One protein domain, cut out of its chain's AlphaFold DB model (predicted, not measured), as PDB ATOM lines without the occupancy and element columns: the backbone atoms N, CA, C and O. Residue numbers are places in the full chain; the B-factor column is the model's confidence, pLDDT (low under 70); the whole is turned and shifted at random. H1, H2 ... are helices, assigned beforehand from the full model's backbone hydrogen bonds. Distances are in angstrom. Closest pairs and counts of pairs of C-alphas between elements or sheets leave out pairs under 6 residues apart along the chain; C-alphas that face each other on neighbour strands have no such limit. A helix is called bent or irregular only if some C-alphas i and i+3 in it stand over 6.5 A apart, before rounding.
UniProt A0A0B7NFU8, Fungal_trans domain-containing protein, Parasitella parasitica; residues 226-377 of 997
ATOM      1  N   ASP A 226     120.441 164.389 128.527       64.75
ATOM      2  CA  ASP A 226     119.544 163.235 128.691       64.75
ATOM      3  C   ASP A 226     119.181 162.620 127.336       64.75
ATOM      4  O   ASP A 226     119.104 161.398 127.232       64.75
ATOM      5  N   GLN A 227     118.999 163.446 126.300       68.06
ATOM      6  CA  GLN A 227     118.740 162.988 124.932       68.06
ATOM      7  C   GLN A 227     119.947 162.224 124.370       68.06
ATOM      8  O   GLN A 227     119.767 161.114 123.873       68.06
ATOM      9  N   ARG A 228     121.182 162.729 124.543       74.44
ATOM     10  CA  ARG A 228     122.416 161.990 124.204       74.44
ATOM     11  C   ARG A 228     122.497 160.658 124.955       74.44
ATOM     12  O   ARG A 228     122.768 159.620 124.353       74.44
ATOM     13  N   LYS A 229     122.240 160.662 126.268       77.12
ATOM     14  CA  LYS A 229     122.246 159.439 127.089       77.12
ATOM     15  C   LYS A 229     121.170 158.445 126.642       77.12
ATOM     16  O   LYS A 229     121.425 157.246 126.685       77.12
ATOM     17  N   GLU A 230     120.012 158.913 126.179       76.75
ATOM     18  CA  GLU A 230     118.966 158.052 125.618       76.75
ATOM     19  C   GLU A 230     119.360 157.472 124.254       76.75
ATOM     20  O   GLU A 230     119.245 156.265 124.078       76.75
ATOM     21  N   GLN A 231     119.924 158.271 123.340       77.31
ATOM     22  CA  GLN A 231     120.469 157.780 122.062       77.31
ATOM     23  C   GLN A 231     121.495 156.652 122.279       77.31
ATOM     24  O   GLN A 231     121.460 155.634 121.590       77.31
ATOM     25  N   ILE A 232     122.383 156.800 123.268       82.44
ATOM     26  CA  ILE A 232     123.380 155.778 123.621       82.44
ATOM     27  C   ILE A 232     122.713 154.549 124.268       82.44
ATOM     28  O   ILE A 232     123.029 153.421 123.887       82.44
ATOM     29  N   ARG A 233     121.763 154.732 125.202       81.06
ATOM     30  CA  ARG A 233     120.988 153.622 125.800       81.06
ATOM     31  C   ARG A 233     120.217 152.824 124.751       81.06
ATOM     32  O   ARG A 233     120.157 151.602 124.859       81.06
ATOM     33  N   GLU A 234     119.664 153.489 123.742       77.50
ATOM     34  CA  GLU A 234     118.939 152.862 122.638       77.50
ATOM     35  C   GLU A 234     119.860 151.928 121.838       77.50
ATOM     36  O   GLU A 234     119.538 150.752 121.683       77.50
ATOM     37  N   LEU A 235     121.056 152.381 121.434       76.69
ATOM     38  CA  LEU A 235     122.009 151.532 120.702       76.69
ATOM     39  C   LEU A 235     122.584 150.372 121.529       76.69
ATOM     40  O   LEU A 235     122.846 149.300 120.977       76.69
ATOM     41  N   VAL A 236     122.766 150.561 122.840       82.25
ATOM     42  CA  VAL A 236     123.172 149.481 123.758       82.25
ATOM     43  C   VAL A 236     122.039 148.464 123.926       82.25
ATOM     44  O   VAL A 236     122.277 147.261 123.865       82.25
ATOM     45  N   GLY A 237     120.789 148.923 124.055       76.06
ATOM     46  CA  GLY A 237     119.601 148.062 124.115       76.06
ATOM     47  C   GLY A 237     119.316 147.297 122.816       76.06
ATOM     48  O   GLY A 237     118.674 146.251 122.858       76.06
ATOM     49  N   LEU A 238     119.820 147.788 121.681       74.94
ATOM     50  CA  LEU A 238     119.817 147.106 120.382       74.94
ATOM     51  C   LEU A 238     121.006 146.143 120.192       74.94
ATOM     52  O   LEU A 238     121.112 145.512 119.144       74.94
ATOM     53  N   GLY A 239     121.920 146.041 121.165       73.56
ATOM     54  CA  GLY A 239     123.106 145.177 121.099       73.56
ATOM     55  C   GLY A 239     124.200 145.640 120.128       73.56
ATOM     56  O   GLY A 239     125.216 144.961 119.996       73.56
ATOM     57  N   VAL A 240     124.027 146.792 119.467       74.50
ATOM     58  CA  VAL A 240     124.996 147.329 118.494       74.50
ATOM     59  C   VAL A 240     126.238 147.872 119.202       74.50
ATOM     60  O   VAL A 240     127.349 147.726 118.700       74.50
ATOM     61  N   VAL A 241     126.067 148.441 120.400       76.94
ATOM     62  CA  VAL A 241     127.170 148.968 121.218       76.94
ATOM     63  C   VAL A 241     127.297 148.168 122.510       76.94
ATOM     64  O   VAL A 241     126.355 148.079 123.292       76.94
ATOM     65  N   LYS A 242     128.487 147.605 122.763       72.50
ATOM     66  CA  LYS A 242     128.732 146.689 123.899       72.50
ATOM     67  C   LYS A 242     128.640 147.350 125.282       72.50
ATOM     68  O   LYS A 242     128.385 146.663 126.263       72.50
ATOM     69  N   SER A 243     128.885 148.657 125.377       75.56
ATOM     70  CA  SER A 243     128.756 149.438 126.612       75.56
ATOM     71  C   SER A 243     128.540 150.914 126.296       75.56
ATOM     72  O   SER A 243     129.205 151.459 125.415       75.56
ATOM     73  N   ALA A 244     127.698 151.593 127.077       73.94
ATOM     74  CA  ALA A 244     127.531 153.045 126.995       73.94
ATOM     75  C   ALA A 244     128.841 153.816 127.264       73.94
ATOM     76  O   ALA A 244     129.010 154.927 126.776       73.94
ATOM     77  N   SER A 245     129.792 153.215 127.993       73.12
ATOM     78  CA  SER A 245     131.114 153.801 128.263       73.12
ATOM     79  C   SER A 245     132.057 153.816 127.053       73.12
ATOM     80  O   SER A 245     133.142 154.377 127.154       73.12
ATOM     81  N   ALA A 246     131.682 153.189 125.932       76.81
ATOM     82  CA  ALA A 246     132.471 153.175 124.698       76.81
ATOM     83  C   ALA A 246     132.234 154.409 123.801       76.81
ATOM     84  O   ALA A 246     132.781 154.465 122.704       76.81
ATOM     85  N   ILE A 247     131.395 155.360 124.238       82.31
ATOM     86  CA  ILE A 247     131.059 156.589 123.510       82.31
ATOM     87  C   ILE A 247     131.245 157.786 124.450       82.31
ATOM     88  O   ILE A 247     130.392 158.079 125.289       82.31
ATOM     89  N   SER A 248     132.364 158.491 124.294       81.81
ATOM     90  CA  SER A 248     132.671 159.757 124.972       81.81
ATOM     91  C   SER A 248     132.445 160.967 124.057       81.81
ATOM     92  O   SER A 248     131.939 162.001 124.498       81.81
ATOM     93  N   ASN A 249     132.784 160.823 122.775       86.00
ATOM     94  CA  ASN A 249     132.829 161.898 121.787       86.00
ATOM     95  C   ASN A 249     132.129 161.499 120.466       86.00
ATOM     96  O   ASN A 249     131.590 160.399 120.329       86.00
ATOM     97  N   ILE A 250     132.101 162.422 119.500       87.88
ATOM     98  CA  ILE A 250     131.434 162.233 118.203       87.88
ATOM     99  C   ILE A 250     132.161 161.231 117.287       87.88
ATOM    100  O   ILE A 250     131.508 160.542 116.507       87.88
ATOM    101  N   ASP A 251     133.478 161.085 117.403       90.38
ATOM    102  CA  ASP A 251     134.257 160.153 116.583       90.38
ATOM    103  C   ASP A 251     134.087 158.711 117.087       90.38
ATOM    104  O   ASP A 251     133.902 157.800 116.276       90.38
ATOM    105  N   ASP A 252     134.001 158.515 118.411       89.69
ATOM    106  CA  ASP A 252     133.556 157.249 119.011       89.69
ATOM    107  C   ASP A 252     132.157 156.872 118.494       89.69
ATOM    108  O   ASP A 252     131.924 155.734 118.085       89.69
ATOM    109  N   TRP A 253     131.220 157.831 118.485       90.44
ATOM    110  CA  TRP A 253     129.854 157.627 117.991       90.44
ATOM    111  C   TRP A 253     129.853 157.188 116.524       90.44
ATOM    112  O   TRP A 253     129.264 156.159 116.205       90.44
ATOM    113  N   ILE A 254     130.559 157.907 115.646       91.88
ATOM    114  CA  ILE A 254     130.702 157.564 114.220       91.88
ATOM    115  C   ILE A 254     131.285 156.152 114.047       91.88
ATOM    116  O   ILE A 254     130.760 155.367 113.249       91.88
ATOM    117  N   PHE A 255     132.322 155.803 114.812       91.56
ATOM    118  CA  PHE A 255     132.964 154.493 114.728       91.56
ATOM    119  C   PHE A 255     132.036 153.358 115.183       91.56
ATOM    120  O   PHE A 255     131.887 152.372 114.463       91.56
ATOM    121  N   GLN A 256     131.348 153.502 116.320       89.00
ATOM    122  CA  GLN A 256     130.402 152.491 116.817       89.00
ATOM    123  C   GLN A 256     129.146 152.361 115.929       89.00
ATOM    124  O   GLN A 256     128.590 151.274 115.796       89.00
ATOM    125  N   VAL A 257     128.690 153.458 115.311       88.69
ATOM    126  CA  VAL A 257     127.454 153.512 114.503       88.69
ATOM    127  C   VAL A 257     127.643 153.037 113.062       88.69
ATOM    128  O   VAL A 257     126.711 152.472 112.488       88.69
ATOM    129  N   ALA A 258     128.800 153.307 112.452       90.44
ATOM    130  CA  ALA A 258     129.040 153.074 111.025       90.44
ATOM    131  C   ALA A 258     130.325 152.281 110.717       90.44
ATOM    132  O   ALA A 258     130.485 151.812 109.591       90.44
ATOM    133  N   GLY A 259     131.232 152.100 111.683       89.88
ATOM    134  CA  GLY A 259     132.503 151.396 111.479       89.88
ATOM    135  C   GLY A 259     133.548 152.182 110.680       89.88
ATOM    136  O   GLY A 259     134.411 151.566 110.060       89.88
ATOM    137  N   ILE A 260     133.468 153.519 110.662       92.75
ATOM    138  CA  ILE A 260     134.412 154.402 109.949       92.75
ATOM    139  C   ILE A 260     135.137 155.354 110.902       92.75
ATOM    140  O   ILE A 260     134.636 155.670 111.978       92.75
ATOM    141  N   ASN A 261     136.307 155.839 110.485       92.12
ATOM    142  CA  ASN A 261     137.023 156.911 111.177       92.12
ATOM    143  C   ASN A 261     136.506 158.306 110.761       92.12
ATOM    144  O   ASN A 261     135.795 158.451 109.760       92.12
ATOM    145  N   ARG A 262     136.890 159.341 111.520       90.62
ATOM    146  CA  ARG A 262     136.456 160.727 111.283       90.62
ATOM    147  C   ARG A 262     136.857 161.264 109.905       90.62
ATOM    148  O   ARG A 262     136.023 161.840 109.224       90.62
ATOM    149  N   ASN A 263     138.074 160.984 109.442       91.06
ATOM    150  CA  ASN A 263     138.557 161.428 108.130       91.06
ATOM    151  C   ASN A 263     137.669 160.891 106.986       91.06
ATOM    152  O   ASN A 263     137.153 161.668 106.186       91.06
ATOM    153  N   LEU A 264     137.392 159.583 106.953       92.06
ATOM    154  CA  LEU A 264     136.481 158.998 105.961       92.06
ATOM    155  C   LEU A 264     135.045 159.533 106.108       92.06
ATOM    156  O   LEU A 264     134.371 159.754 105.105       92.06
ATOM    157  N   SER A 265     134.591 159.791 107.336       94.25
ATOM    158  CA  SER A 265     133.304 160.438 107.604       94.25
ATOM    159  C   SER A 265     133.227 161.848 106.997       94.25
ATOM    160  O   SER A 265     132.307 162.103 106.218       94.25
ATOM    161  N   ASP A 266     134.211 162.721 107.242       93.25
ATOM    162  CA  ASP A 266     134.269 164.067 106.654       93.25
ATOM    163  C   ASP A 266     134.297 163.977 105.109       93.25
ATOM    164  O   ASP A 266     133.532 164.659 104.420       93.25
ATOM    165  N   ARG A 267     135.107 163.069 104.536       92.81
ATOM    166  CA  ARG A 267     135.166 162.823 103.078       92.81
ATOM    167  C   ARG A 267     133.810 162.396 102.499       92.81
ATOM    168  O   ARG A 267     133.408 162.892 101.446       92.81
ATOM    169  N   LEU A 268     133.071 161.515 103.177       94.12
ATOM    170  CA  LEU A 268     131.742 161.069 102.738       94.12
ATOM    171  C   LEU A 268     130.660 162.149 102.917       94.12
ATOM    172  O   LEU A 268     129.748 162.222 102.090       94.12
ATOM    173  N   LEU A 269     130.757 163.013 103.934       94.75
ATOM    174  CA  LEU A 269     129.842 164.150 104.097       94.75
ATOM    175  C   LEU A 269     130.034 165.220 103.020       94.75
ATOM    176  O   LEU A 269     129.041 165.748 102.523       94.75
ATOM    177  N   LYS A 270     131.279 165.496 102.602       91.50
ATOM    178  CA  LYS A 270     131.555 166.359 101.439       91.50
ATOM    179  C   LYS A 270     130.804 165.871 100.196       91.50
ATOM    180  O   LYS A 270     130.122 166.653  99.541       91.50
ATOM    181  N   VAL A 271     130.887 164.569  99.900       91.00
ATOM    182  CA  VAL A 271     130.177 163.951  98.766       91.00
ATOM    183  C   VAL A 271     128.658 164.085  98.920       91.00
ATOM    184  O   VAL A 271     127.987 164.461  97.959       91.00
ATOM    185  N   TYR A 272     128.116 163.851 100.121       92.94
ATOM    186  CA  TYR A 272     126.679 163.988 100.379       92.94
ATOM    187  C   TYR A 272     126.193 165.419 100.134       92.94
ATOM    188  O   TYR A 272     125.274 165.638  99.342       92.94
ATOM    189  N   PHE A 273     126.823 166.407 100.775       92.25
ATOM    190  CA  PHE A 273     126.349 167.787 100.725       92.25
ATOM    191  C   PHE A 273     126.579 168.474  99.374       92.25
ATOM    192  O   PHE A 273     125.805 169.375  99.054       92.25
ATOM    193  N   ALA A 274     127.554 168.037  98.567       87.00
ATOM    194  CA  ALA A 274     127.811 168.580  97.228       87.00
ATOM    195  C   ALA A 274     127.019 167.897  96.091       87.00
ATOM    196  O   ALA A 274     126.699 168.557  95.102       87.00
ATOM    197  N   TYR A 275     126.705 166.596  96.200       84.75
ATOM    198  CA  TYR A 275     126.141 165.813  95.082       84.75
ATOM    199  C   TYR A 275     124.808 165.105  95.356       84.75
ATOM    200  O   TYR A 275     124.220 164.593  94.408       84.75
ATOM    201  N   ILE A 276     124.326 165.052  96.604       87.94
ATOM    202  CA  ILE A 276     123.105 164.305  96.973       87.94
ATOM    203  C   ILE A 276     122.083 165.226  97.656       87.94
ATOM    204  O   ILE A 276     120.944 165.342  97.201       87.94
ATOM    205  N   HIS A 277     122.503 165.950  98.699       89.06
ATOM    206  CA  HIS A 277     121.656 166.907  99.425       89.06
ATOM    207  C   HIS A 277     120.968 167.954  98.528       89.06
ATOM    208  O   HIS A 277     119.787 168.195  98.755       89.06
ATOM    209  N   PRO A 278     121.598 168.545  97.485       85.06
ATOM    210  CA  PRO A 278     120.928 169.547  96.646       85.06
ATOM    211  C   PRO A 278     119.691 169.035  95.886       85.06
ATOM    212  O   PRO A 278     118.926 169.845  95.366       85.06
ATOM    213  N   LEU A 279     119.509 167.711  95.787       79.94
ATOM    214  CA  LEU A 279     118.493 167.064  94.942       79.94
ATOM    215  C   LEU A 279     117.486 166.250  95.762       79.94
ATOM    216  O   LEU A 279     116.317 166.166  95.385       79.94
ATOM    217  N   LEU A 280     117.918 165.738  96.920       86.69
ATOM    218  CA  LEU A 280     117.067 165.167  97.966       86.69
ATOM    219  C   LEU A 280     117.303 165.912  99.303       86.69
ATOM    220  O   LEU A 280     117.899 165.344 100.224       86.69
ATOM    221  N   PRO A 281     116.849 167.176  99.444       88.56
ATOM    222  CA  PRO A 281     117.193 168.051 100.568       88.56
ATOM    223  C   PRO A 281     116.287 167.798 101.782       88.56
ATOM    224  O   PRO A 281     115.592 168.678 102.289       88.56
ATOM    225  N   VAL A 282     116.253 166.544 102.232       92.06
ATOM    226  CA  VAL A 282     115.408 166.090 103.350       92.06
ATOM    227  C   VAL A 282     116.034 166.375 104.718       92.06
ATOM    228  O   VAL A 282     115.344 166.295 105.731       92.06
ATOM    229  N   VAL A 283     117.330 166.702 104.760       93.81
ATOM    230  CA  VAL A 283     118.112 166.945 105.982       93.81
ATOM    231  C   VAL A 283     118.236 168.443 106.247       93.81
ATOM    232  O   VAL A 283     118.630 169.200 105.367       93.81
ATOM    233  N   ASN A 284     117.984 168.880 107.482       91.81
ATOM    234  CA  ASN A 284     118.364 170.224 107.916       91.81
ATOM    235  C   ASN A 284     119.896 170.290 108.030       91.81
ATOM    236  O   ASN A 284     120.469 169.772 108.993       91.81
ATOM    237  N   LYS A 285     120.553 170.888 107.032       92.56
ATOM    238  CA  LYS A 285     122.016 170.897 106.917       92.56
ATOM    239  C   LYS A 285     122.685 171.574 108.114       92.56
ATOM    240  O   LYS A 285     123.570 170.977 108.720       92.56
ATOM    241  N   THR A 286     122.236 172.772 108.490       90.94
ATOM    242  CA  THR A 286     122.780 173.522 109.633       90.94
ATOM    243  C   THR A 286     122.653 172.726 110.932       90.94
ATOM    244  O   THR A 286     123.645 172.518 111.625       90.94
ATOM    245  N   ALA A 287     121.464 172.190 111.227       89.88
ATOM    246  CA  ALA A 287     121.232 171.398 112.433       89.88
ATOM    247  C   ALA A 287     122.094 170.128 112.483       89.88
ATOM    248  O   ALA A 287     122.697 169.841 113.516       89.88
ATOM    249  N   PHE A 288     122.180 169.392 111.372       94.06
ATOM    250  CA  PHE A 288     122.994 168.181 111.274       94.06
ATOM    251  C   PHE A 288     124.486 168.480 111.477       94.06
ATOM    252  O   PHE A 288     125.167 167.760 112.209       94.06
ATOM    253  N   LEU A 289     124.996 169.552 110.863       93.19
ATOM    254  CA  LEU A 289     126.398 169.941 110.997       93.19
ATOM    255  C   LEU A 289     126.721 170.446 112.410       93.19
ATOM    256  O   LEU A 289     127.779 170.107 112.929       93.19
ATOM    257  N   GLU A 290     125.809 171.147 113.087       90.12
ATOM    258  CA  GLU A 290     125.972 171.527 114.500       90.12
ATOM    259  C   GLU A 290     126.054 170.309 115.447       90.12
ATOM    260  O   GLU A 290     126.844 170.325 116.395       90.12
ATOM    261  N   GLU A 291     125.296 169.234 115.194       90.12
ATOM    262  CA  GLU A 291     125.413 167.961 115.937       90.12
ATOM    263  C   GLU A 291     126.715 167.216 115.593       90.12
ATOM    264  O   GLU A 291     127.422 166.737 116.480       90.12
ATOM    265  N   TYR A 292     127.087 167.167 114.312       92.06
ATOM    266  CA  TYR A 292     128.316 166.526 113.820       92.06
ATOM    267  C   TYR A 292     129.611 167.240 114.264       92.06
ATOM    268  O   TYR A 292     130.692 166.642 114.340       92.06
ATOM    269  N   ARG A 293     129.501 168.533 114.579       89.62
ATOM    270  CA  ARG A 293     130.549 169.377 115.167       89.62
ATOM    271  C   ARG A 293     130.588 169.325 116.696       89.62
ATOM    272  O   ARG A 293     131.530 169.846 117.281       89.62
ATOM    273  N   GLY A 294     129.588 168.728 117.349       84.88
ATOM    274  CA  GLY A 294     129.455 168.743 118.811       84.88
ATOM    275  C   GLY A 294     129.115 170.119 119.402       84.88
ATOM    276  O   GLY A 294     129.255 170.308 120.609       84.88
ATOM    277  N   ILE A 295     128.668 171.069 118.569       84.31
ATOM    278  CA  ILE A 295     128.158 172.387 118.990       84.31
ATOM    279  C   ILE A 295     126.808 172.197 119.692       84.31
ATOM    280  O   ILE A 295     126.534 172.807 120.725       84.31
ATOM    281  N   ARG A 296     125.978 171.291 119.160       80.62
ATOM    282  CA  ARG A 296     124.816 170.749 119.871       80.62
ATOM    283  C   ARG A 296     125.240 169.624 120.809       80.62
ATOM    284  O   ARG A 296     126.163 168.861 120.544       80.62
ATOM    285  N   ALA A 297     124.508 169.497 121.911       74.06
ATOM    286  CA  ALA A 297     124.747 168.445 122.889       74.06
ATOM    287  C   ALA A 297     124.151 167.075 122.483       74.06
ATOM    288  O   ALA A 297     124.568 166.066 123.048       74.06
ATOM    289  N   THR A 298     123.262 167.004 121.489       83.62
ATOM    290  CA  THR A 298     122.834 165.756 120.821       83.62
ATOM    291  C   THR A 298     123.849 165.293 119.770       83.62
ATOM    292  O   THR A 298     124.599 166.104 119.231       83.62
ATOM    293  N   PHE A 299     123.878 163.989 119.468       87.94
ATOM    294  CA  PHE A 299     124.631 163.456 118.325       87.94
ATOM    295  C   PHE A 299     123.705 163.215 117.119       87.94
ATOM    296  O   PHE A 299     122.526 162.904 117.328       87.94
ATOM    297  N   PRO A 300     124.220 163.256 115.870       91.56
ATOM    298  CA  PRO A 300     123.419 162.947 114.692       91.56
ATOM    299  C   PRO A 300     122.875 161.518 114.761       91.56
ATOM    300  O   PRO A 300     123.605 160.574 115.082       91.56
ATOM    301  N   ALA A 301     121.590 161.347 114.449       89.44
ATOM    302  CA  ALA A 301     120.897 160.069 114.596       89.44
ATOM    303  C   ALA A 301     121.585 158.924 113.824       89.44
ATOM    304  O   ALA A 301     121.902 159.056 112.641       89.44
ATOM    305  N   ALA A 302     121.758 157.772 114.478       89.44
ATOM    306  CA  ALA A 302     122.510 156.634 113.940       89.44
ATOM    307  C   ALA A 302     121.949 156.086 112.611       89.44
ATOM    308  O   ALA A 302     122.707 155.705 111.713       89.44
ATOM    309  N   THR A 303     120.621 156.111 112.471       88.69
ATOM    310  CA  THR A 303     119.885 155.808 111.237       88.69
ATOM    311  C   THR A 303     120.264 156.760 110.102       88.69
ATOM    312  O   THR A 303     120.612 156.315 109.009       88.69
ATOM    313  N   LEU A 304     120.245 158.068 110.371       92.62
ATOM    314  CA  LEU A 304     120.542 159.114 109.396       92.62
ATOM    315  C   LEU A 304     122.011 159.091 108.958       92.62
ATOM    316  O   LEU A 304     122.281 159.175 107.763       92.62
ATOM    317  N   LEU A 305     122.948 158.888 109.893       94.19
ATOM    318  CA  LEU A 305     124.369 158.713 109.573       94.19
ATOM    319  C   LEU A 305     124.595 157.540 108.611       94.19
ATOM    320  O   LEU A 305     125.236 157.710 107.577       94.19
ATOM    321  N   ASN A 306     124.025 156.367 108.903       93.00
ATOM    322  CA  ASN A 306     124.162 155.199 108.030       93.00
ATOM    323  C   ASN A 306     123.523 155.416 106.649       93.00
ATOM    324  O   ASN A 306     124.092 154.988 105.647       93.00
ATOM    325  N   ALA A 307     122.389 156.118 106.566       93.38
ATOM    326  CA  ALA A 307     121.764 156.449 105.285       93.38
ATOM    327  C   ALA A 307     122.620 157.413 104.443       93.38
ATOM    328  O   ALA A 307     122.837 157.162 103.256       93.38
ATOM    329  N   ILE A 308     123.143 158.478 105.064       95.69
ATOM    330  CA  ILE A 308     124.024 159.468 104.427       95.69
ATOM    331  C   ILE A 308     125.310 158.800 103.927       95.69
ATOM    332  O   ILE A 308     125.644 158.913 102.747       95.69
ATOM    333  N   TYR A 309     126.006 158.048 104.787       95.81
ATOM    334  CA  TYR A 309     127.229 157.347 104.395       95.81
ATOM    335  C   TYR A 309     126.953 156.282 103.324       95.81
ATOM    336  O   TYR A 309     127.717 156.187 102.368       95.81
ATOM    337  N   GLY A 310     125.855 155.524 103.424       93.19
ATOM    338  CA  GLY A 310     125.479 154.515 102.427       93.19
ATOM    339  C   GLY A 310     125.236 155.114 101.038       93.19
ATOM    340  O   GLY A 310     125.678 154.550 100.033       93.19
ATOM    341  N   ALA A 311     124.604 156.290 100.979       92.06
ATOM    342  CA  ALA A 311     124.382 157.032  99.741       92.06
ATOM    343  C   ALA A 311     125.688 157.613  99.164       92.06
ATOM    344  O   ALA A 311     125.962 157.445  97.973       92.06
ATOM    345  N   SER A 312     126.552 158.206  99.997       93.62
ATOM    346  CA  SER A 312     127.870 158.683  99.551       93.62
ATOM    347  C   SER A 312     128.773 157.550  99.065       93.62
ATOM    348  O   SER A 312     129.390 157.679  98.012       93.62
ATOM    349  N   VAL A 313     128.814 156.411  99.766       93.25
ATOM    350  CA  VAL A 313     129.580 155.223  99.348       93.25
ATOM    351  C   VAL A 313     129.052 154.678  98.015       93.25
ATOM    352  O   VAL A 313     129.852 154.371  97.135       93.25
ATOM    353  N   ARG A 314     127.727 154.644  97.791       88.81
ATOM    354  CA  ARG A 314     127.139 154.311  96.474       88.81
ATOM    355  C   ARG A 314     127.625 155.259  95.371       88.81
ATOM    356  O   ARG A 314     127.926 154.799  94.267       88.81
ATOM    357  N   TYR A 315     127.674 156.563  95.644       89.12
ATOM    358  CA  TYR A 315     128.098 157.572  94.669       89.12
ATOM    359  C   TYR A 315     129.598 157.466  94.348       89.12
ATOM    360  O   TYR A 315     129.975 157.458  93.175       89.12
ATOM    361  N   VAL A 316     130.446 157.296  95.372       90.75
ATOM    362  CA  VAL A 316     131.892 157.060  95.214       90.75
ATOM    363  C   VAL A 316     132.146 155.765  94.441       90.75
ATOM    364  O   VAL A 316     132.842 155.809  93.432       90.75
ATOM    365  N   ASN A 317     131.529 154.642  94.827       88.94
ATOM    366  CA  ASN A 317     131.711 153.346  94.160       88.94
ATOM    367  C   ASN A 317     131.358 153.399  92.665       88.94
ATOM    368  O   ASN A 317     132.053 152.806  91.844       88.94
ATOM    369  N   ASN A 318     130.316 154.145  92.283       86.25
ATOM    370  CA  ASN A 318     130.011 154.356  90.867       86.25
ATOM    371  C   ASN A 318     131.007 155.309  90.183       86.25
ATOM    372  O   ASN A 318     131.379 155.065  89.040       86.25
ATOM    373  N   CYS A 319     131.520 156.342  90.856       87.44
ATOM    374  CA  CYS A 319     132.616 157.143  90.296       87.44
ATOM    375  C   CYS A 319     133.926 156.343  90.142       87.44
ATOM    376  O   CYS A 319     134.677 156.618  89.212       87.44
ATOM    377  N   ILE A 320     134.181 155.336  90.985       87.62
ATOM    378  CA  ILE A 320     135.293 154.390  90.805       87.62
ATOM    379  C   ILE A 320     135.057 153.540  89.548       87.62
ATOM    380  O   ILE A 320     135.901 153.564  88.656       87.62
ATOM    381  N   LYS A 321     133.887 152.888  89.420       85.00
ATOM    382  CA  LYS A 321     133.513 152.094  88.227       85.00
ATOM    383  C   LYS A 321     133.693 152.851  86.909       85.00
ATOM    384  O   LYS A 321     134.188 152.284  85.950       85.00
ATOM    385  N   PHE A 322     133.290 154.121  86.850       84.00
ATOM    386  CA  PHE A 322     133.385 154.944  85.635       84.00
ATOM    387  C   PHE A 322     134.711 155.731  85.519       84.00
ATOM    388  O   PHE A 322     134.798 156.668  84.728       84.00
ATOM    389  N   ASN A 323     135.737 155.361  86.300       84.75
ATOM    390  CA  ASN A 323     137.077 155.967  86.336       84.75
ATOM    391  C   ASN A 323     137.080 157.511  86.446       84.75
ATOM    392  O   ASN A 323     137.853 158.227  85.811       84.75
ATOM    393  N   ASP A 324     136.175 158.029  87.274       83.44
ATOM    394  CA  ASP A 324     135.902 159.455  87.489       83.44
ATOM    395  C   ASP A 324     135.957 159.804  88.999       83.44
ATOM    396  O   ASP A 324     135.490 160.844  89.467       83.44
ATOM    397  N   TRP A 325     136.541 158.910  89.801       81.88
ATOM    398  CA  TRP A 325     136.785 159.101  91.231       81.88
ATOM    399  C   TRP A 325     137.837 160.183  91.499       81.88
ATOM    400  O   TRP A 325     137.764 160.848  92.526       81.88
ATOM    401  N   GLN A 326     138.767 160.417  90.562       81.88
ATOM    402  CA  GLN A 326     139.862 161.389  90.706       81.88
ATOM    403  C   GLN A 326     139.390 162.843  90.861       81.88
ATOM    404  O   GLN A 326     140.154 163.691  91.316       81.88
ATOM    405  N   ARG A 327     138.142 163.153  90.486       76.38
ATOM    406  CA  ARG A 327     137.544 164.472  90.742       76.38
ATOM    407  C   ARG A 327     137.108 164.633  92.200       76.38
ATOM    408  O   ARG A 327     137.070 165.750  92.696       76.38
ATOM    409  N   LEU A 328     136.792 163.538  92.895       80.31
ATOM    410  CA  LEU A 328     136.312 163.551  94.276       80.31
ATOM    411  C   LEU A 328     137.479 163.774  95.251       80.31
ATOM    412  O   LEU A 328     138.493 163.084  95.174       80.31
ATOM    413  N   ASP A 329     137.310 164.707  96.192       75.88
ATOM    414  CA  ASP A 329     138.254 164.992  97.291       75.88
ATOM    415  C   ASP A 329     139.729 165.108  96.830       75.88
ATOM    416  O   ASP A 329     140.627 164.428  97.329       75.88
ATOM    417  N   ASN A 330     139.969 165.975  95.839       74.06
ATOM    418  CA  ASN A 330     141.283 166.293  95.251       74.06
ATOM    419  C   ASN A 330     142.054 165.098  94.663       74.06
ATOM    420  O   ASN A 330     143.283 165.132  94.586       74.06
ATOM    421  N   GLY A 331     141.354 164.042  94.246       77.69
ATOM    422  CA  GLY A 331     141.981 162.847  93.679       77.69
ATOM    423  C   GLY A 331     142.713 161.994  94.709       77.69
ATOM    424  O   GLY A 331     143.589 161.210  94.349       77.69
ATOM    425  N   ARG A 332     142.358 162.134  95.992       83.00
ATOM    426  CA  ARG A 332     142.760 161.194  97.041       83.00
ATOM    427  C   ARG A 332     142.035 159.868  96.833       83.00
ATOM    428  O   ARG A 332     140.827 159.848  96.604       83.00
ATOM    429  N   GLU A 333     142.763 158.767  96.957       83.81
ATOM    430  CA  GLU A 333     142.226 157.419  96.769       83.81
ATOM    431  C   GLU A 333     141.150 157.065  97.814       83.81
ATOM    432  O   GLU A 333     141.041 157.691  98.878       83.81
ATOM    433  N   TRP A 334     140.284 156.107  97.480       88.06
ATOM    434  CA  TRP A 334     139.084 155.770  98.249       88.06
ATOM    435  C   TRP A 334     139.116 154.314  98.713       88.06
ATOM    436  O   TRP A 334     138.492 153.438  98.120       88.06
ATOM    437  N   GLU A 335     139.813 154.078  99.822       85.69
ATOM    438  CA  GLU A 335     139.756 152.821 100.568       85.69
ATOM    439  C   GLU A 335     138.342 152.616 101.141       85.69
ATOM    440  O   GLU A 335     137.948 153.235 102.134       85.69
ATOM    441  N   LEU A 336     137.551 151.762 100.488       87.81
ATOM    442  CA  LEU A 336     136.177 151.436 100.866       87.81
ATOM    443  C   LEU A 336     135.995 149.910 100.915       87.81
ATOM    444  O   LEU A 336     136.357 149.232  99.952       87.81
ATOM    445  N   PRO A 337     135.411 149.338 101.988       85.62
ATOM    446  CA  PRO A 337     135.153 147.904 102.038       85.62
ATOM    447  C   PRO A 337     134.176 147.445 100.943       85.62
ATOM    448  O   PRO A 337     133.261 148.172 100.542       85.62
ATOM    449  N   HIS A 338     134.325 146.201 100.492       80.50
ATOM    450  CA  HIS A 338     133.426 145.611  99.502       80.50
ATOM    451  C   HIS A 338     131.964 145.599 100.000       80.50
ATOM    452  O   HIS A 338     131.694 145.263 101.155       80.50
ATOM    453  N   ASN A 339     131.017 145.992  99.135       82.50
ATOM    454  CA  ASN A 339     129.582 146.137  99.439       82.50
ATOM    455  C   ASN A 339     129.254 146.992 100.688       82.50
ATOM    456  O   ASN A 339     128.238 146.787 101.358       82.50
ATOM    457  N   PHE A 340     130.096 147.978 101.022       90.31
ATOM    458  CA  PHE A 340     129.923 148.757 102.252       90.31
ATOM    459  C   PHE A 340     128.665 149.644 102.269       90.31
ATOM    460  O   PHE A 340     128.051 149.799 103.324       90.31
ATOM    461  N   SER A 341     128.211 150.150 101.115       90.25
ATOM    462  CA  SER A 341     126.935 150.876 100.987       90.25
ATOM    463  C   SER A 341     125.748 150.039 101.473       90.25
ATOM    464  O   SER A 341     124.935 150.495 102.274       90.25
ATOM    465  N   GLU A 342     125.679 148.785 101.037       87.25
ATOM    466  CA  GLU A 342     124.667 147.806 101.419       87.25
ATOM    467  C   GLU A 342     124.742 147.496 102.915       87.25
ATOM    468  O   GLU A 342     123.703 147.466 103.571       87.25
ATOM    469  N   LYS A 343     125.949 147.329 103.473       89.81
ATOM    470  CA  LYS A 343     126.145 147.106 104.915       89.81
ATOM    471  C   LYS A 343     125.576 148.260 105.748       89.81
ATOM    472  O   LYS A 343     124.832 148.016 106.693       89.81
ATOM    473  N   LEU A 344     125.857 149.506 105.363       91.56
ATOM    474  CA  LEU A 344     125.321 150.701 106.024       91.56
ATOM    475  C   LEU A 344     123.784 150.768 105.921       91.56
ATOM    476  O   LEU A 344     123.103 151.033 106.913       91.56
ATOM    477  N   PHE A 345     123.198 150.430 104.768       89.06
ATOM    478  CA  PHE A 345     121.737 150.336 104.649       89.06
ATOM    479  C   PHE A 345     121.132 149.172 105.460       89.06
ATOM    480  O   PHE A 345     120.019 149.311 105.966       89.06
ATOM    481  N   GLN A 346     121.840 148.057 105.671       86.12
ATOM    482  CA  GLN A 346     121.372 146.983 106.562       86.12
ATOM    483  C   GLN A 346     121.499 147.350 108.051       86.12
ATOM    484  O   GLN A 346     120.618 146.991 108.838       86.12
ATOM    485  N   ASN A 347     122.506 148.138 108.445       86.62
ATOM    486  CA  ASN A 347     122.565 148.738 109.784       86.62
ATOM    487  C   ASN A 347     121.315 149.605 110.036       86.62
ATOM    488  O   ASN A 347     120.643 149.438 111.051       86.62
ATOM    489  N   LEU A 348     120.946 150.470 109.076       86.44
ATOM    490  CA  LEU A 348     119.715 151.273 109.119       86.44
ATOM    491  C   LEU A 348     118.463 150.410 109.353       86.44
ATOM    492  O   LEU A 348     117.694 150.690 110.273       86.44
ATOM    493  N   ILE A 349     118.273 149.348 108.564       82.38
ATOM    494  CA  ILE A 349     117.141 148.423 108.740       82.38
ATOM    495  C   ILE A 349     117.184 147.735 110.115       82.38
ATOM    496  O   ILE A 349     116.136 147.541 110.731       82.38
ATOM    497  N   THR A 350     118.370 147.417 110.635       81.75
ATOM    498  CA  THR A 350     118.545 146.805 111.963       81.75
ATOM    499  C   THR A 350     118.120 147.751 113.091       81.75
ATOM    500  O   THR A 350     117.348 147.343 113.961       81.75
ATOM    501  N   PHE A 351     118.527 149.026 113.043       78.06
ATOM    502  CA  PHE A 351     118.076 150.037 114.010       78.06
ATOM    503  C   PHE A 351     116.548 150.209 113.991       78.06
ATOM    504  O   PHE A 351     115.924 150.286 115.046       78.06
ATOM    505  N   ILE A 352     115.936 150.219 112.799       78.00
ATOM    506  CA  ILE A 352     114.480 150.359 112.625       78.00
ATOM    507  C   ILE A 352     113.721 149.134 113.165       78.00
ATOM    508  O   ILE A 352     112.682 149.293 113.805       78.00
ATOM    509  N   LYS A 353     114.226 147.915 112.920       73.31
ATOM    510  CA  LYS A 353     113.567 146.658 113.317       73.31
ATOM    511  C   LYS A 353     113.528 146.431 114.831       73.31
ATOM    512  O   LYS A 353     112.580 145.817 115.309       73.31
ATOM    513  N   GLY A 354     114.539 146.878 115.581       60.88
ATOM    514  CA  GLY A 354     114.669 146.510 116.995       60.88
ATOM    515  C   GLY A 354     113.700 147.226 117.945       60.88
ATOM    516  O   GLY A 354     113.171 146.594 118.858       60.88
ATOM    517  N   ARG A 355     113.423 148.521 117.723       60.56
ATOM    518  CA  ARG A 355     112.312 149.260 118.356       60.56
ATOM    519  C   ARG A 355     111.812 150.351 117.417       60.56
ATOM    520  O   ARG A 355     112.437 151.401 117.295       60.56
ATOM    521  N   TYR A 356     110.664 150.121 116.786       62.88
ATOM    522  CA  TYR A 356     110.090 151.112 115.889       62.88
ATOM    523  C   TYR A 356     109.543 152.323 116.666       62.88
ATOM    524  O   TYR A 356     108.520 152.230 117.340       62.88
ATOM    525  N   VAL A 357     110.220 153.469 116.546       68.56
ATOM    526  CA  VAL A 357     109.724 154.778 116.994       68.56
ATOM    527  C   VAL A 357     109.762 155.731 115.795       68.56
ATOM    528  O   VAL A 357     110.854 156.001 115.275       68.56
ATOM    529  N   PRO A 358     108.613 156.258 115.335       72.75
ATOM    530  CA  PRO A 358     108.590 157.171 114.207       72.75
ATOM    531  C   PRO A 358     109.188 158.522 114.631       72.75
ATOM    532  O   PRO A 358     108.740 159.177 115.572       72.75
ATOM    533  N   ARG A 359     110.265 158.924 113.953       82.94
ATOM    534  CA  ARG A 359     111.008 160.173 114.179       82.94
ATOM    535  C   ARG A 359     111.365 160.782 112.828       82.94
ATOM    536  O   ARG A 359     111.558 160.039 111.864       82.94
ATOM    537  N   LEU A 360     111.551 162.105 112.769       88.56
ATOM    538  CA  LEU A 360     111.973 162.773 111.530       88.56
ATOM    539  C   LEU A 360     113.260 162.160 110.959       88.56
ATOM    540  O   LEU A 360     113.299 161.817 109.784       88.56
ATOM    541  N   SER A 361     114.263 161.921 111.805       88.94
ATOM    542  CA  SER A 361     115.530 161.293 111.414       88.94
ATOM    543  C   SER A 361     115.382 159.871 110.866       88.94
ATOM    544  O   SER A 361     116.122 159.484 109.965       88.94
ATOM    545  N   THR A 362     114.402 159.102 111.348       86.81
ATOM    546  CA  THR A 362     114.061 157.783 110.792       86.81
ATOM    547  C   THR A 362     113.489 157.923 109.379       86.81
ATOM    548  O   THR A 362     113.902 157.200 108.477       86.81
ATOM    549  N   ILE A 363     112.592 158.886 109.157       89.94
ATOM    550  CA  ILE A 363     111.959 159.143 107.850       89.94
ATOM    551  C   ILE A 363     112.975 159.708 106.846       89.94
ATOM    552  O   ILE A 363     113.034 159.230 105.717       89.94
ATOM    553  N   GLN A 364     113.833 160.645 107.262       92.19
ATOM    554  CA  GLN A 364     114.965 161.149 106.468       92.19
ATOM    555  C   GLN A 364     115.884 160.004 106.026       92.19
ATOM    556  O   GLN A 364     116.226 159.898 104.848       92.19
ATOM    557  N   ALA A 365     116.238 159.109 106.951       91.25
ATOM    558  CA  ALA A 365     117.083 157.960 106.657       91.25
ATOM    559  C   ALA A 365     116.430 156.980 105.664       91.25
ATOM    560  O   ALA A 365     117.097 156.520 104.737       91.25
ATOM    561  N   ILE A 366     115.129 156.696 105.810       87.81
ATOM    562  CA  ILE A 366     114.386 155.838 104.872       87.81
ATOM    563  C   ILE A 366     114.260 156.510 103.495       87.81
ATOM    564  O   ILE A 366     114.479 155.838 102.493       87.81
ATOM    565  N   LEU A 367     113.989 157.820 103.418       89.44
ATOM    566  CA  LEU A 367     113.936 158.580 102.158       89.44
ATOM    567  C   LEU A 367     115.259 158.494 101.378       89.44
ATOM    568  O   LEU A 367     115.255 158.198 100.182       89.44
ATOM    569  N   ILE A 368     116.392 158.698 102.055       90.19
ATOM    570  CA  ILE A 368     117.733 158.589 101.458       90.19
ATOM    571  C   ILE A 368     118.017 157.139 101.028       90.19
ATOM    572  O   ILE A 368     118.457 156.896  99.903       90.19
ATOM    573  N   ALA A 369     117.718 156.156 101.882       87.38
ATOM    574  CA  ALA A 369     117.951 154.746 101.573       87.38
ATOM    575  C   ALA A 369     117.072 154.219 100.427       87.38
ATOM    576  O   ALA A 369     117.554 153.442  99.606       87.38
ATOM    577  N   HIS A 370     115.822 154.670 100.321       82.50
ATOM    578  CA  HIS A 370     114.913 154.325  99.225       82.50
ATOM    579  C   HIS A 370     115.375 154.906  97.875       82.50
ATOM    580  O   HIS A 370     115.095 154.318  96.832       82.50
ATOM    581  N   ASN A 371     116.118 156.022  97.871       81.94
ATOM    582  CA  ASN A 371     116.699 156.578  96.644       81.94
ATOM    583  C   ASN A 371     118.010 155.885  96.222       81.94
ATOM    584  O   ASN A 371     118.205 155.659  95.030       81.94
ATOM    585  N   HIS A 372     118.896 155.522  97.160       81.56
ATOM    586  CA  HIS A 372     120.272 155.096  96.825       81.56
ATOM    587  C   HIS A 372     120.629 153.631  97.154       81.56
ATOM    588  O   HIS A 372     121.718 153.162  96.793       81.56
ATOM    589  N   SER A 373     119.754 152.872  97.818       75.50
ATOM    590  CA  SER A 373     119.960 151.433  98.029       75.50
ATOM    591  C   SER A 373     119.545 150.610  96.806       75.50
ATOM    592  O   SER A 373     118.612 150.963  96.092       75.50
ATOM    593  N   ALA A 374     120.236 149.491  96.580       64.75
ATOM    594  CA  ALA A 374     119.851 148.477  95.597       64.75
ATOM    595  C   ALA A 374     119.024 147.335  96.227       64.75
ATOM    596  O   ALA A 374     118.246 146.682  95.531       64.75
ATOM    597  N   ASN A 375     119.184 147.119  97.543       58.47
ATOM    598  CA  ASN A 375     118.744 145.909  98.255       58.47
ATOM    599  C   ASN A 375     117.760 146.184  99.410       58.47
ATOM    600  O   ASN A 375     117.330 145.247 100.077       58.47
ATOM    601  N   VAL A 376     117.406 147.445  99.684       51.47
ATOM    602  CA  VAL A 376     116.223 147.741 100.514       51.47
ATOM    603  C   VAL A 376     114.998 147.413  99.667       51.47
ATOM    604  O   VAL A 376     114.898 147.906  98.547       51.47
ATOM    605  N   GLU A 377     114.093 146.583 100.192       50.47
ATOM    606  CA  GLU A 377     112.883 146.100  99.510       50.47
ATOM    607  C   GLU A 377     112.026 147.277  99.009       50.47
ATOM    608  O   GLU A 377     111.223 147.881  99.725       50.47
TER     609      GLU A 377
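AT A GLANCE: This is residues 226 to 377 of the 997 residues of the protein "Fungal_trans domain-containing protein" of Parasitella parasitica (UniProt A0A0B7NFU8). What shape do these atoms make? The long helix H5 runs through the middle, with the helical hairpin of H7 and H8 along one of its sides and H2 and H3 crossing it on the opposite side. H6 sits near one end of H5, H1 lies beyond the other end, and H4 sits at the margin near H2. What is printed, and how compact is it? There are 152 residues with eight named helices, H1 to H8 in order, and no named strand: the class is all helix. The whole is compact, with a radius of gyration of the C-alphas of 14.9 A and spans of 45 by 33 by 27 A.

HOW THE PARTS SIT: Where does the first helix stand? H1, residues 226 to 237, is close to but not clearly touching H7, residues 340 to 354; their closest C-alphas, those of Leu 235 and Phe 351, are 7.9 A apart. What touches the hub, H5, residues 302 to 321? H2, residues 250 to 258, touches residues 302 to 306 of H5, the closest C-alphas being those of Val 257 and Ala 302, 5.9 A apart. H3, residues 262 to 275, touches residues 308 to 316 of H5 about perpendicular at 75 degrees, closest at the C-alphas of Tyr 272 and Ser 312, 5.5 A. H6, residues 325 to 331, only just touches residues 316 to 319 of H5, with 3 pairs of C-alphas within 8 A, the closest those of Cys 319 and Trp 325, 4.7 A. Which helices run along H5? H5, H7 and H8, residues 360 to 372, form an up-and-down bundle, each running against the one before it. H7 touches H5 at a shallow tilt of 20 degrees, opposite ways, closest at the C-alphas of Gly 310 and Ser 341, 4.2 A; H8 touches it at a shallow tilt of 18 degrees, the same way, closest at those of Leu 304 and Ala 365, 4.6 A. What of H4 and the helix backbones? H4, residues 285 to 292, touches no helix but is near H2, closest at the C-alphas of Ile 250 and Tyr 292, 6.9 A. Every O i to N i+4 pair is within hydrogen-bond range in H1, H2, H3, H4, H5, H7 and H8; H6 has 0 of 3, and 2 of 4 O i to N i+3 pairs.

IN THESE COORDINATES: Where do the first and last helices begin and end? C-alpha 226 of H1 is at (119.544, 163.235, 128.691), and C-alpha 372 of H8 is at (120.272, 155.096, 96.825). How long are the longer helices? From first to last C-alpha, H5 measures 28.3 A, H7 21.3 A and H3 19.9 A. Is any helix irregular? H6 is: C-alphas 326 and 329 are 7.7 A apart.

THE WHOLE: How far does it reach? The two C-alphas farthest apart, those of Asp 226 and Asn 323, are 46.4 A apart. Is there a cut or a long link? The printed part has no cut, and the link from H1 to H2, residues 238 to 249, is long. Where is confidence low? Residues 226 to 227, 354 to 357 and 374 to 377 are under 70 in pLDDT; the mean of the printed part is 84.4.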